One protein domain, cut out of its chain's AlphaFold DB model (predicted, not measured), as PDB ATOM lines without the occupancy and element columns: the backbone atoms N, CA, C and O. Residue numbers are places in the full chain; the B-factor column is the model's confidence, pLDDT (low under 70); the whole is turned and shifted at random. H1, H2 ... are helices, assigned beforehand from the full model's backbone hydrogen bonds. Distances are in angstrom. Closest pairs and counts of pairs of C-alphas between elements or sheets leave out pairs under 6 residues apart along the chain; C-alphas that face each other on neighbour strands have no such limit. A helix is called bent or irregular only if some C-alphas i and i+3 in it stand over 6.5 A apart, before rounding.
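Overview. This is residues 1012 to 1093 of the 1093 residues of an uncharacterized protein of Ophiostoma piceae (strain UAMH 11346) (UniProt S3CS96). One long helix, H4, makes the long axis of a rod; H2 packs on its first part, H1 and H3 complete the body, and residues 1081 to 1093 stick out as a free arm. H1 and H2 form a helical hairpin, and H3 packs slantwise on H1. The printed part has 82 residues with four named helices, H1 to H4 along the chain, and no named strand, an all-helix class. It is loose, with a radius of gyration of the C-alphas of 15.9 A and spans of 58 by 19 by 18 A.

Along the chain. Find C-alpha 1015 at (-65.507, 50.583, -20.526); from there H1 runs to residue 1031, 24.2 A away. Next come H2, residues 1035 to 1043, and H3, residues 1047 to 1053. H4 goes from residue 1063 to C-alpha 1092 at (-76.031, -2.098, -13.659), 43.5 A; it is neither bent nor irregular, but only just: C-alphas 1078 and 1081 are 6.1 A apart.

Arrangement. Look first at H1, whose residues 1028 to 1031 only just touch H2, with 3 pairs of C-alphas within 8 A, the closest Ala 1031 and Ile 1037 at 6.6 A. This hairpin has a steep tilt of 37 degrees, only just past shallow, opposite ways. Residues 1020 to 1024 of H1 touch H3, closest at the C-alphas of Trp 1024 and Leu 1050, 7.1 A, a steep tilt of 55 degrees. Residues 1066 to 1077 of H4 touch H2, closest at the C-alphas of Ser 1038 and Met 1073, 5.5 A, a shallow tilt of 19 degrees, opposite ways. H1 and H4 are close but not clearly touching; H3 and H4 are apart. Every O i to N i+4 pair is within hydrogen-bond range in H1, H2 and H3, and 24 of 26 in H4.

Size, cuts and confidence. The C-alphas of Phe 1012 and Val 1093, the two farthest apart, are 58.9 A apart. The printed part has no cut, no link is long, and no printed residue is under 70 in pLDDT.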
ATOM      1  N   PHE A1012     -72.674  54.376 -15.934       93.69
ATOM      2  CA  PHE A1012     -71.548  55.010 -15.232       93.69
ATOM      3  C   PHE A1012     -70.308  54.112 -15.079       93.69
ATOM      4  O   PHE A1012     -69.234  54.607 -14.750       93.69
ATOM      5  N   LEU A1013     -70.418  52.802 -15.343       95.62
ATOM      6  CA  LEU A1013     -69.260  51.895 -15.357       95.62
ATOM      7  C   LEU A1013     -68.266  52.282 -16.463       95.62
ATOM      8  O   LEU A1013     -68.666  52.489 -17.615       95.62
ATOM      9  N   SER A1014     -66.966  52.248 -16.149       96.06
ATOM     10  CA  SER A1014     -65.918  52.392 -17.161       96.06
ATOM     11  C   SER A1014     -66.030  51.301 -18.235       96.06
ATOM     12  O   SER A1014     -66.496  50.183 -17.984       96.06
ATOM     13  N   TRP A1015     -65.562  51.589 -19.455       95.75
ATOM     14  CA  TRP A1015     -65.507  50.583 -20.526       95.75
ATOM     15  C   TRP A1015     -64.731  49.327 -20.094       95.75
ATOM     16  O   TRP A1015     -65.158  48.202 -20.363       95.75
ATOM     17  N   ASN A1016     -63.648  49.518 -19.337       96.44
ATOM     18  CA  ASN A1016     -62.814  48.441 -18.820       96.44
ATOM     19  C   ASN A1016     -63.560  47.583 -17.786       96.44
ATOM     20  O   ASN A1016     -63.510  46.356 -17.883       96.44
ATOM     21  N   ALA A1017     -64.319  48.179 -16.861       96.12
ATOM     22  CA  ALA A1017     -65.175  47.422 -15.946       96.12
ATOM     23  C   ALA A1017     -66.325  46.710 -16.668       96.12
ATOM     24  O   ALA A1017     -66.601  45.551 -16.357       96.12
ATOM     25  N   ARG A1018     -66.951  47.328 -17.683       96.19
ATOM     26  CA  ARG A1018     -67.946  46.645 -18.536       96.19
ATOM     27  C   ARG A1018     -67.341  45.423 -19.231       96.19
ATOM     28  O   ARG A1018     -67.979  44.372 -19.252       96.19
ATOM     29  N   HIS A1019     -66.126  45.532 -19.771       96.69
ATOM     30  CA  HIS A1019     -65.433  44.414 -20.411       96.69
ATOM     31  C   HIS A1019     -65.071  43.317 -19.396       96.69
ATOM     32  O   HIS A1019     -65.502  42.175 -19.557       96.69
ATOM     33  N   ARG A1020     -64.384  43.663 -18.298       97.06
ATOM     34  CA  ARG A1020     -64.016  42.720 -17.225       97.06
ATOM     35  C   ARG A1020     -65.231  41.996 -16.654       97.06
ATOM     36  O   ARG A1020     -65.213  40.780 -16.523       97.06
ATOM     37  N   ARG A1021     -66.327  42.704 -16.387       96.94
ATOM     38  CA  ARG A1021     -67.578  42.115 -15.888       96.94
ATOM     39  C   ARG A1021     -68.242  41.169 -16.892       96.94
ATOM     40  O   ARG A1021     -68.885  40.215 -16.463       96.94
ATOM     41  N   ARG A1022     -68.098  41.399 -18.206       97.12
ATOM     42  CA  ARG A1022     -68.539  40.447 -19.243       97.12
ATOM     43  C   ARG A1022     -67.672  39.190 -19.232       97.12
ATOM     44  O   ARG A1022     -68.231  38.104 -19.144       97.12
ATOM     45  N   VAL A1023     -66.344  39.334 -19.248       97.81
ATOM     46  CA  VAL A1023     -65.396  38.204 -19.158       97.81
ATOM     47  C   VAL A1023     -65.669  37.376 -17.901       97.81
ATOM     48  O   VAL A1023     -65.962  36.190 -18.003       97.81
ATOM     49  N   TRP A1024     -65.712  38.019 -16.732       97.81
ATOM     50  CA  TRP A1024     -66.010  37.378 -15.450       97.81
ATOM     51  C   TRP A1024     -67.369  36.672 -15.449       97.81
ATOM     52  O   TRP A1024     -67.473  35.544 -14.977       97.81
ATOM     53  N   PHE A1025     -68.408  37.287 -16.028       97.94
ATOM     54  CA  PHE A1025     -69.714  36.645 -16.187       97.94
ATOM     55  C   PHE A1025     -69.645  35.391 -17.069       97.94
ATOM     56  O   PHE A1025     -70.300  34.412 -16.728       97.94
ATOM     57  N   TYR A1026     -68.846  35.368 -18.141       97.88
ATOM     58  CA  TYR A1026     -68.647  34.157 -18.948       97.88
ATOM     59  C   TYR A1026     -67.844  33.081 -18.206       97.88
ATOM     60  O   TYR A1026     -68.266  31.927 -18.206       97.88
ATOM     61  N   CYS A1027     -66.759  33.436 -17.510       97.81
ATOM     62  CA  CYS A1027     -66.010  32.504 -16.656       97.81
ATOM     63  C   CYS A1027     -66.927  31.867 -15.600       97.81
ATOM     64  O   CYS A1027     -66.934  30.652 -15.418       97.81
ATOM     65  N   VAL A1028     -67.767  32.681 -14.959       97.62
ATOM     66  CA  VAL A1028     -68.757  32.242 -13.969       97.62
ATOM     67  C   VAL A1028     -69.898  31.443 -14.600       97.62
ATOM     68  O   VAL A1028     -70.360  30.491 -13.982       97.62
ATOM     69  N   LEU A1029     -70.324  31.747 -15.830       97.81
ATOM     70  CA  LEU A1029     -71.303  30.944 -16.570       97.81
ATOM     71  C   LEU A1029     -70.753  29.539 -16.872       97.81
ATOM     72  O   LEU A1029     -71.462  28.556 -16.667       97.81
ATOM     73  N   VAL A1030     -69.488  29.434 -17.291       97.19
ATOM     74  CA  VAL A1030     -68.809  28.150 -17.538       97.19
ATOM     75  C   VAL A1030     -68.592  27.385 -16.232       97.19
ATOM     76  O   VAL A1030     -68.992  26.228 -16.138       97.19
ATOM     77  N   ALA A1031     -68.059  28.028 -15.188       97.00
ATOM     78  CA  ALA A1031     -67.906  27.412 -13.868       97.00
ATOM     79  C   ALA A1031     -69.259  26.970 -13.279       97.00
ATOM     80  O   ALA A1031     -69.344  25.938 -12.613       97.00
ATOM     81  N   SER A1032     -70.342  27.694 -13.581       96.69
ATOM     82  CA  SER A1032     -71.689  27.322 -13.152       96.69
ATOM     83  C   SER A1032     -72.189  26.011 -13.759       96.69
ATOM     84  O   SER A1032     -73.185  25.519 -13.255       96.69
ATOM     85  N   MET A1033     -71.535  25.402 -14.765       94.19
ATOM     86  CA  MET A1033     -71.895  24.069 -15.303       94.19
ATOM     87  C   MET A1033     -71.941  22.964 -14.233       94.19
ATOM     88  O   MET A1033     -72.671  21.977 -14.383       94.19
ATOM     89  N   PHE A1034     -71.203  23.146 -13.135       95.75
ATOM     90  CA  PHE A1034     -71.292  22.308 -11.944       95.75
ATOM     91  C   PHE A1034     -72.419  22.810 -11.019       95.75
ATOM     92  O   PHE A1034     -72.385  23.968 -10.592       95.75
ATOM     93  N   PRO A1035     -73.387  21.956 -10.626       94.19
ATOM     94  CA  PRO A1035     -74.621  22.394  -9.964       94.19
ATOM     95  C   PRO A1035     -74.383  23.015  -8.578       94.19
ATOM     96  O   PRO A1035     -75.133  23.878  -8.135       94.19
ATOM     97  N   PHE A1036     -73.307  22.623  -7.891       96.31
ATOM     98  CA  PHE A1036     -72.909  23.235  -6.621       96.31
ATOM     99  C   PHE A1036     -72.396  24.671  -6.807       96.31
ATOM    100  O   PHE A1036     -72.666  25.543  -5.981       96.31
ATOM    101  N   ILE A1037     -71.698  24.943  -7.917       96.69
ATOM    102  CA  ILE A1037     -71.167  26.272  -8.231       96.69
ATOM    103  C   ILE A1037     -72.300  27.200  -8.679       96.69
ATOM    104  O   ILE A1037     -72.347  28.338  -8.216       96.69
ATOM    105  N   SER A1038     -73.261  26.739  -9.493       96.25
ATOM    106  CA  SER A1038     -74.405  27.579  -9.892       96.25
ATOM    107  C   SER A1038     -75.239  28.059  -8.695       96.25
ATOM    108  O   SER A1038     -75.617  29.233  -8.661       96.25
ATOM    109  N   VAL A1039     -75.426  27.228  -7.662       97.00
ATOM    110  CA  VAL A1039     -76.065  27.637  -6.392       97.00
ATOM    111  C   VAL A1039     -75.234  28.689  -5.642       97.00
ATOM    112  O   VAL A1039     -75.779  29.719  -5.241       97.00
ATOM    113  N   LEU A1040     -73.921  28.487  -5.479       97.38
ATOM    114  CA  LEU A1040     -73.030  29.448  -4.803       97.38
ATOM    115  C   LEU A1040     -72.998  30.813  -5.517       97.38
ATOM    116  O   LEU A1040     -73.083  31.867  -4.880       97.38
ATOM    117  N   VAL A1041     -72.945  30.801  -6.851       97.12
ATOM    118  CA  VAL A1041     -73.016  32.000  -7.697       97.12
ATOM    119  C   VAL A1041     -74.368  32.701  -7.552       97.12
ATOM    120  O   VAL A1041     -74.398  33.924  -7.408       97.12
ATOM    121  N   TYR A1042     -75.481  31.960  -7.546       97.06
ATOM    122  CA  TYR A1042     -76.821  32.528  -7.376       97.06
ATOM    123  C   TYR A1042     -77.010  33.181  -5.996       97.06
ATOM    124  O   TYR A1042     -77.511  34.305  -5.912       97.06
ATOM    125  N   MET A1043     -76.514  32.535  -4.933       97.00
ATOM    126  CA  MET A1043     -76.439  33.108  -3.579       97.00
ATOM    127  C   MET A1043     -75.492  34.315  -3.493       97.00
ATOM    128  O   MET A1043     -75.557  35.102  -2.551       97.00
ATOM    129  N   GLY A1044     -74.634  34.511  -4.496       96.62
ATOM    130  CA  GLY A1044     -73.781  35.682  -4.603       96.62
ATOM    131  C   GLY A1044     -72.535  35.634  -3.722       96.62
ATOM    132  O   GLY A1044     -71.974  36.692  -3.434       96.62
ATOM    133  N   THR A1045     -72.065  34.449  -3.324       97.38
ATOM    134  CA  THR A1045     -70.783  34.301  -2.603       97.38
ATOM    135  C   THR A1045     -69.625  34.897  -3.414       97.38
ATOM    136  O   THR A1045     -68.761  35.591  -2.883       97.38
ATOM    137  N   PHE A1046     -69.685  34.735  -4.736       97.50
ATOM    138  CA  PHE A1046     -68.734  35.278  -5.702       97.50
ATOM    139  C   PHE A1046     -68.838  36.802  -5.938       97.50
ATOM    140  O   PHE A1046     -68.025  37.338  -6.687       97.50
ATOM    141  N   ASN A1047     -69.765  37.541  -5.304       96.94
ATOM    142  CA  ASN A1047     -69.814  39.012  -5.441       96.94
ATOM    143  C   ASN A1047     -68.495  39.673  -4.977       96.94
ATOM    144  O   ASN A1047     -68.043  40.630  -5.600       96.94
ATOM    145  N   SER A1048     -67.833  39.129  -3.947       97.56
ATOM    146  CA  SER A1048     -66.522  39.616  -3.493       97.56
ATOM    147  C   SER A1048     -65.437  39.422  -4.559       97.56
ATOM    148  O   SER A1048     -64.672  40.346  -4.827       97.56
ATOM    149  N   ALA A1049     -65.423  38.268  -5.237       97.69
ATOM    150  CA  ALA A1049     -64.499  37.992  -6.338       97.69
ATOM    151  C   ALA A1049     -64.766  38.885  -7.565       97.69
ATOM    152  O   ALA A1049     -63.820  39.365  -8.184       97.69
ATOM    153  N   LEU A1050     -66.037  39.183  -7.879       97.31
ATOM    154  CA  LEU A1050     -66.390  40.174  -8.904       97.31
ATOM    155  C   LEU A1050     -65.870  41.569  -8.535       97.31
ATOM    156  O   LEU A1050     -65.295  42.251  -9.385       97.31
ATOM    157  N   SER A1051     -66.041  41.984  -7.275       97.31
ATOM    158  CA  SER A1051     -65.571  43.291  -6.812       97.31
ATOM    159  C   SER A1051     -64.047  43.403  -6.876       97.31
ATOM    160  O   SER A1051     -63.543  44.404  -7.371       97.31
ATOM    161  N   TRP A1052     -63.309  42.353  -6.505       97.50
ATOM    162  CA  TRP A1052     -61.851  42.312  -6.630       97.50
ATOM    163  C   TRP A1052     -61.400  42.378  -8.101       97.50
ATOM    164  O   TRP A1052     -60.648  43.275  -8.479       97.50
ATOM    165  N   PHE A1053     -61.957  41.524  -8.969       97.31
ATOM    166  CA  PHE A1053     -61.624  41.479 -10.402       97.31
ATOM    167  C   PHE A1053     -61.929  42.802 -11.141       97.31
ATOM    168  O   PHE A1053     -61.217  43.213 -12.065       97.31
ATOM    169  N   THR A1054     -62.973  43.513 -10.704       97.00
ATOM    170  CA  THR A1054     -63.356  44.840 -11.218       97.00
ATOM    171  C   THR A1054     -62.778  46.010 -10.412       97.00
ATOM    172  O   THR A1054     -63.211  47.140 -10.608       97.00
ATOM    173  N   ARG A1055     -61.790  45.772  -9.533       96.81
ATOM    174  CA  ARG A1055     -61.110  46.799  -8.710       96.81
ATOM    175  C   ARG A1055     -62.067  47.700  -7.906       96.81
ATOM    176  O   ARG A1055     -61.786  48.869  -7.670       96.81
ATOM    177  N   GLY A1056     -63.204  47.150  -7.487       97.25
ATOM    178  CA  GLY A1056     -64.260  47.827  -6.736       97.25
ATOM    179  C   GLY A1056     -65.384  48.426  -7.589       97.25
ATOM    180  O   GLY A1056     -66.461  48.665  -7.047       97.25
ATOM    181  N   GLU A1057     -65.201  48.603  -8.906       97.00
ATOM    182  CA  GLU A1057     -66.200  49.249  -9.780       97.00
ATOM    183  C   GLU A1057     -67.533  48.482  -9.854       97.00
ATOM    184  O   GLU A1057     -68.578  49.075 -10.123       97.00
ATOM    185  N   VAL A1058     -67.530  47.161  -9.622       97.00
ATOM    186  CA  VAL A1058     -68.732  46.321  -9.721       97.00
ATOM    187  C   VAL A1058     -68.854  45.392  -8.518       97.00
ATOM    188  O   VAL A1058     -68.273  44.313  -8.469       97.00
ATOM    189  N   SER A1059     -69.695  45.758  -7.553       96.00
ATOM    190  CA  SER A1059     -69.942  44.923  -6.371       96.00
ATOM    191  C   SER A1059     -70.931  43.770  -6.600       96.00
ATOM    192  O   SER A1059     -71.000  42.863  -5.772       96.00
ATOM    193  N   ARG A1060     -71.744  43.796  -7.674       96.38
ATOM    194  CA  ARG A1060     -72.835  42.823  -7.913       96.38
ATOM    195  C   ARG A1060     -73.106  42.546  -9.403       96.38
ATOM    196  O   ARG A1060     -73.123  43.454 -10.235       96.38
ATOM    197  N   LEU A1061     -73.414  41.285  -9.728       96.19
ATOM    198  CA  LEU A1061     -74.022  40.897 -11.015       96.19
ATOM    199  C   LEU A1061     -75.388  41.575 -11.225       96.19
ATOM    200  O   LEU A1061     -76.163  41.676 -10.270       96.19
ATOM    201  N   ASN A1062     -75.713  41.948 -12.472       96.31
ATOM    202  CA  ASN A1062     -77.032  42.477 -12.855       96.31
ATOM    203  C   ASN A1062     -78.141  41.457 -12.521       96.31
ATOM    204  O   ASN A1062     -77.953  40.247 -12.662       96.31
ATOM    205  N   ASN A1063     -79.331  41.934 -12.160       95.50
ATOM    206  CA  ASN A1063     -80.543  41.120 -12.043       95.50
ATOM    207  C   ASN A1063     -80.825  40.277 -13.308       95.50
ATOM    208  O   ASN A1063     -81.262  39.133 -13.189       95.50
ATOM    209  N   GLN A1064     -80.525  40.784 -14.508       96.00
ATOM    210  CA  GLN A1064     -80.592  40.022 -15.761       96.00
ATOM    211  C   GLN A1064     -79.573  38.870 -15.793       96.00
ATOM    212  O   GLN A1064     -79.944  37.731 -16.064       96.00
ATOM    213  N   GLN A1065     -78.310  39.131 -15.434       96.25
ATOM    214  CA  GLN A1065     -77.260  38.106 -15.349       96.25
ATOM    215  C   GLN A1065     -77.618  37.019 -14.321       96.25
ATOM    216  O   GLN A1065     -77.507  35.829 -14.612       96.25
ATOM    217  N   ARG A1066     -78.138  37.417 -13.150       96.62
ATOM    218  CA  ARG A1066     -78.639  36.499 -12.111       96.62
ATOM    219  C   ARG A1066     -79.809  35.637 -12.609       96.62
ATOM    220  O   ARG A1066     -79.842  34.450 -12.301       96.62
ATOM    221  N   ARG A1067     -80.729  36.187 -13.416       97.38
ATOM    222  CA  ARG A1067     -81.815  35.419 -14.064       97.38
ATOM    223  C   ARG A1067     -81.284  34.385 -15.064       97.38
ATOM    224  O   ARG A1067     -81.799  33.273 -15.085       97.38
ATOM    225  N   VAL A1068     -80.253  34.709 -15.849       97.56
ATOM    226  CA  VAL A1068     -79.617  33.742 -16.769       97.56
ATOM    227  C   VAL A1068     -78.966  32.596 -15.989       97.56
ATOM    228  O   VAL A1068     -79.232  31.435 -16.287       97.56
ATOM    229  N   ILE A1069     -78.192  32.904 -14.943       97.19
ATOM    230  CA  ILE A1069     -77.557  31.888 -14.083       97.19
ATOM    231  C   ILE A1069     -78.609  31.006 -13.390       97.19
ATOM    232  O   ILE A1069     -78.440  29.793 -13.313       97.19
ATOM    233  N   PHE A1070     -79.733  31.579 -12.953       97.38
ATOM    234  CA  PHE A1070     -80.849  30.829 -12.365       97.38
ATOM    235  C   PHE A1070     -81.513  29.852 -13.354       97.38
ATOM    236  O   PHE A1070     -81.827  28.723 -12.984       97.38
ATOM    237  N   LEU A1071     -81.682  30.241 -14.623       97.56
ATOM    238  CA  LEU A1071     -82.181  29.337 -15.670       97.56
ATOM    239  C   LEU A1071     -81.191  28.197 -15.962       97.56
ATOM    240  O   LEU A1071     -81.607  27.051 -16.128       97.56
ATOM    241  N   VAL A1072     -79.891  28.499 -15.972       97.19
ATOM    242  CA  VAL A1072     -78.808  27.517 -16.136       97.19
ATOM    243  C   VAL A1072     -78.770  26.526 -14.961       97.19
ATOM    244  O   VAL A1072     -78.718  25.317 -15.187       97.19
ATOM    245  N   MET A1073     -78.921  27.010 -13.724       97.75
ATOM    246  CA  MET A1073     -79.054  26.194 -12.508       97.75
ATOM    247  C   MET A1073     -80.262  25.242 -12.576       97.75
ATOM    248  O   MET A1073     -80.126  24.055 -12.284       97.75
ATOM    249  N   ILE A1074     -81.437  25.725 -13.003       97.75
ATOM    250  CA  ILE A1074     -82.637  24.882 -13.173       97.75
ATOM    251  C   ILE A1074     -82.405  23.799 -14.234       97.75
ATOM    252  O   ILE A1074     -82.738  22.635 -14.006       97.75
ATOM    253  N   LEU A1075     -81.819  24.159 -15.380       97.50
ATOM    254  CA  LEU A1075     -81.545  23.212 -16.463       97.50
ATOM    255  C   LEU A1075     -80.589  22.101 -16.006       97.50
ATOM    256  O   LEU A1075     -80.837  20.930 -16.281       97.50
ATOM    257  N   GLN A1076     -79.549  22.444 -15.246       96.62
ATOM    258  CA  GLN A1076     -78.634  21.477 -14.635       96.62
ATOM    259  C   GLN A1076     -79.311  20.576 -13.611       96.62
ATOM    260  O   GLN A1076     -79.048  19.378 -13.606       96.62
ATOM    261  N   PHE A1077     -80.185  21.123 -12.763       96.56
ATOM    262  CA  PHE A1077     -80.879  20.342 -11.738       96.56
ATOM    263  C   PHE A1077     -81.823  19.287 -12.343       96.56
ATOM    264  O   PHE A1077     -82.116  18.284 -11.700       96.56
ATOM    265  N   VAL A1078     -82.255  19.471 -13.597       97.06
ATOM    266  CA  VAL A1078     -82.970  18.448 -14.381       97.06
ATOM    267  C   VAL A1078     -82.003  17.531 -15.142       97.06
ATOM    268  O   VAL A1078     -82.194  16.318 -15.159       97.06
ATOM    269  N   LEU A1079     -80.956  18.083 -15.763       97.12
ATOM    270  CA  LEU A1079     -80.057  17.341 -16.654       97.12
ATOM    271  C   LEU A1079     -79.084  16.414 -15.907       97.12
ATOM    272  O   LEU A1079     -78.868  15.286 -16.347       97.12
ATOM    273  N   TRP A1080     -78.529  16.837 -14.768       97.06
ATOM    274  CA  TRP A1080     -77.584  16.022 -13.992       97.06
ATOM    275  C   TRP A1080     -78.200  14.719 -13.458       97.06
ATOM    276  O   TRP A1080     -77.572  13.680 -13.647       97.06
ATOM    277  N   PRO A1081     -79.418  14.697 -12.875       96.94
ATOM    278  CA  PRO A1081     -80.086  13.446 -12.511       96.94
ATOM    279  C   PRO A1081     -80.364  12.516 -13.699       96.94
ATOM    280  O   PRO A1081     -80.295  11.300 -13.536       96.94
ATOM    281  N   ILE A1082     -80.629  13.057 -14.896       97.75
ATOM    282  CA  ILE A1082     -80.805  12.250 -16.116       97.75
ATOM    283  C   ILE A1082     -79.475  11.604 -16.522       97.75
ATOM    284  O   ILE A1082     -79.427  10.394 -16.729       97.75
ATOM    285  N   VAL A1083     -78.384  12.378 -16.582       97.31
ATOM    286  CA  VAL A1083     -77.042  11.856 -16.900       97.31
ATOM    287  C   VAL A1083     -76.594  10.824 -15.863       97.31
ATOM    288  O   VAL A1083     -76.162   9.736 -16.233       97.31
ATOM    289  N   LEU A1084     -76.759  11.119 -14.571       97.19
ATOM    290  CA  LEU A1084     -76.425  10.207 -13.476       97.19
ATOM    291  C   LEU A1084     -77.268   8.922 -13.532       97.19
ATOM    292  O   LEU A1084     -76.726   7.836 -13.349       97.19
ATOM    293  N   GLY A1085     -78.561   9.020 -13.849       97.69
ATOM    294  CA  GLY A1085     -79.437   7.866 -14.053       97.69
ATOM    295  C   GLY A1085     -79.009   6.992 -15.237       97.69
ATOM    296  O   GLY A1085     -78.966   5.772 -15.102       97.69
ATOM    297  N   VAL A1086     -78.626   7.598 -16.367       98.12
ATOM    298  CA  VAL A1086     -78.095   6.879 -17.544       98.12
ATOM    299  C   VAL A1086     -76.752   6.210 -17.236       98.12
ATOM    300  O   VAL A1086     -76.533   5.078 -17.667       98.12
ATOM    301  N   VAL A1087     -75.871   6.862 -16.471       98.31
ATOM    302  CA  VAL A1087     -74.604   6.267 -16.018       98.31
ATOM    303  C   VAL A1087     -74.863   5.091 -15.078       98.31
ATOM    304  O   VAL A1087     -74.349   4.010 -15.341       98.31
ATOM    305  N   ILE A1088     -75.701   5.254 -14.047       98.12
ATOM    306  CA  ILE A1088     -76.037   4.177 -13.099       98.12
ATOM    307  C   ILE A1088     -76.652   2.984 -13.837       98.12
ATOM    308  O   ILE A1088     -76.187   1.859 -13.655       98.12
ATOM    309  N   TRP A1089     -77.619   3.225 -14.728       98.19
ATOM    310  CA  TRP A1089     -78.217   2.196 -15.582       98.19
ATOM    311  C   TRP A1089     -77.158   1.447 -16.402       98.19
ATOM    312  O   TRP A1089     -77.105   0.222 -16.361       98.19
ATOM    313  N   ARG A1090     -76.244   2.172 -17.061       98.19
ATOM    314  CA  ARG A1090     -75.123   1.609 -17.840       98.19
ATOM    315  C   ARG A1090     -74.028   0.939 -16.984       98.19
ATOM    316  O   ARG A1090     -73.123   0.330 -17.539       98.19
ATOM    317  N   THR A1091     -74.079   1.058 -15.657       97.94
ATOM    318  CA  THR A1091     -73.204   0.315 -14.724       97.94
ATOM    319  C   THR A1091     -73.911  -0.837 -14.003       97.94
ATOM    320  O   THR A1091     -73.261  -1.577 -13.271       97.94
ATOM    321  N   MET A1092     -75.228  -0.985 -14.186       97.00
ATOM    322  CA  MET A1092     -76.031  -2.098 -13.659       97.00
ATOM    323  C   MET A1092     -76.421  -3.126 -14.731       97.00
ATOM    324  O   MET A1092     -76.867  -4.217 -14.375       97.00
ATOM    325  N   VAL A1093     -76.261  -2.770 -16.011       95.12
ATOM    326  CA  VAL A1093     -76.446  -3.611 -17.207       95.12
ATOM    327  C   VAL A1093     -75.090  -3.865 -17.854       95.12
ATOM    328  O   VAL A1093     -74.795  -5.049 -18.113       95.12
TER     329      VAL A1093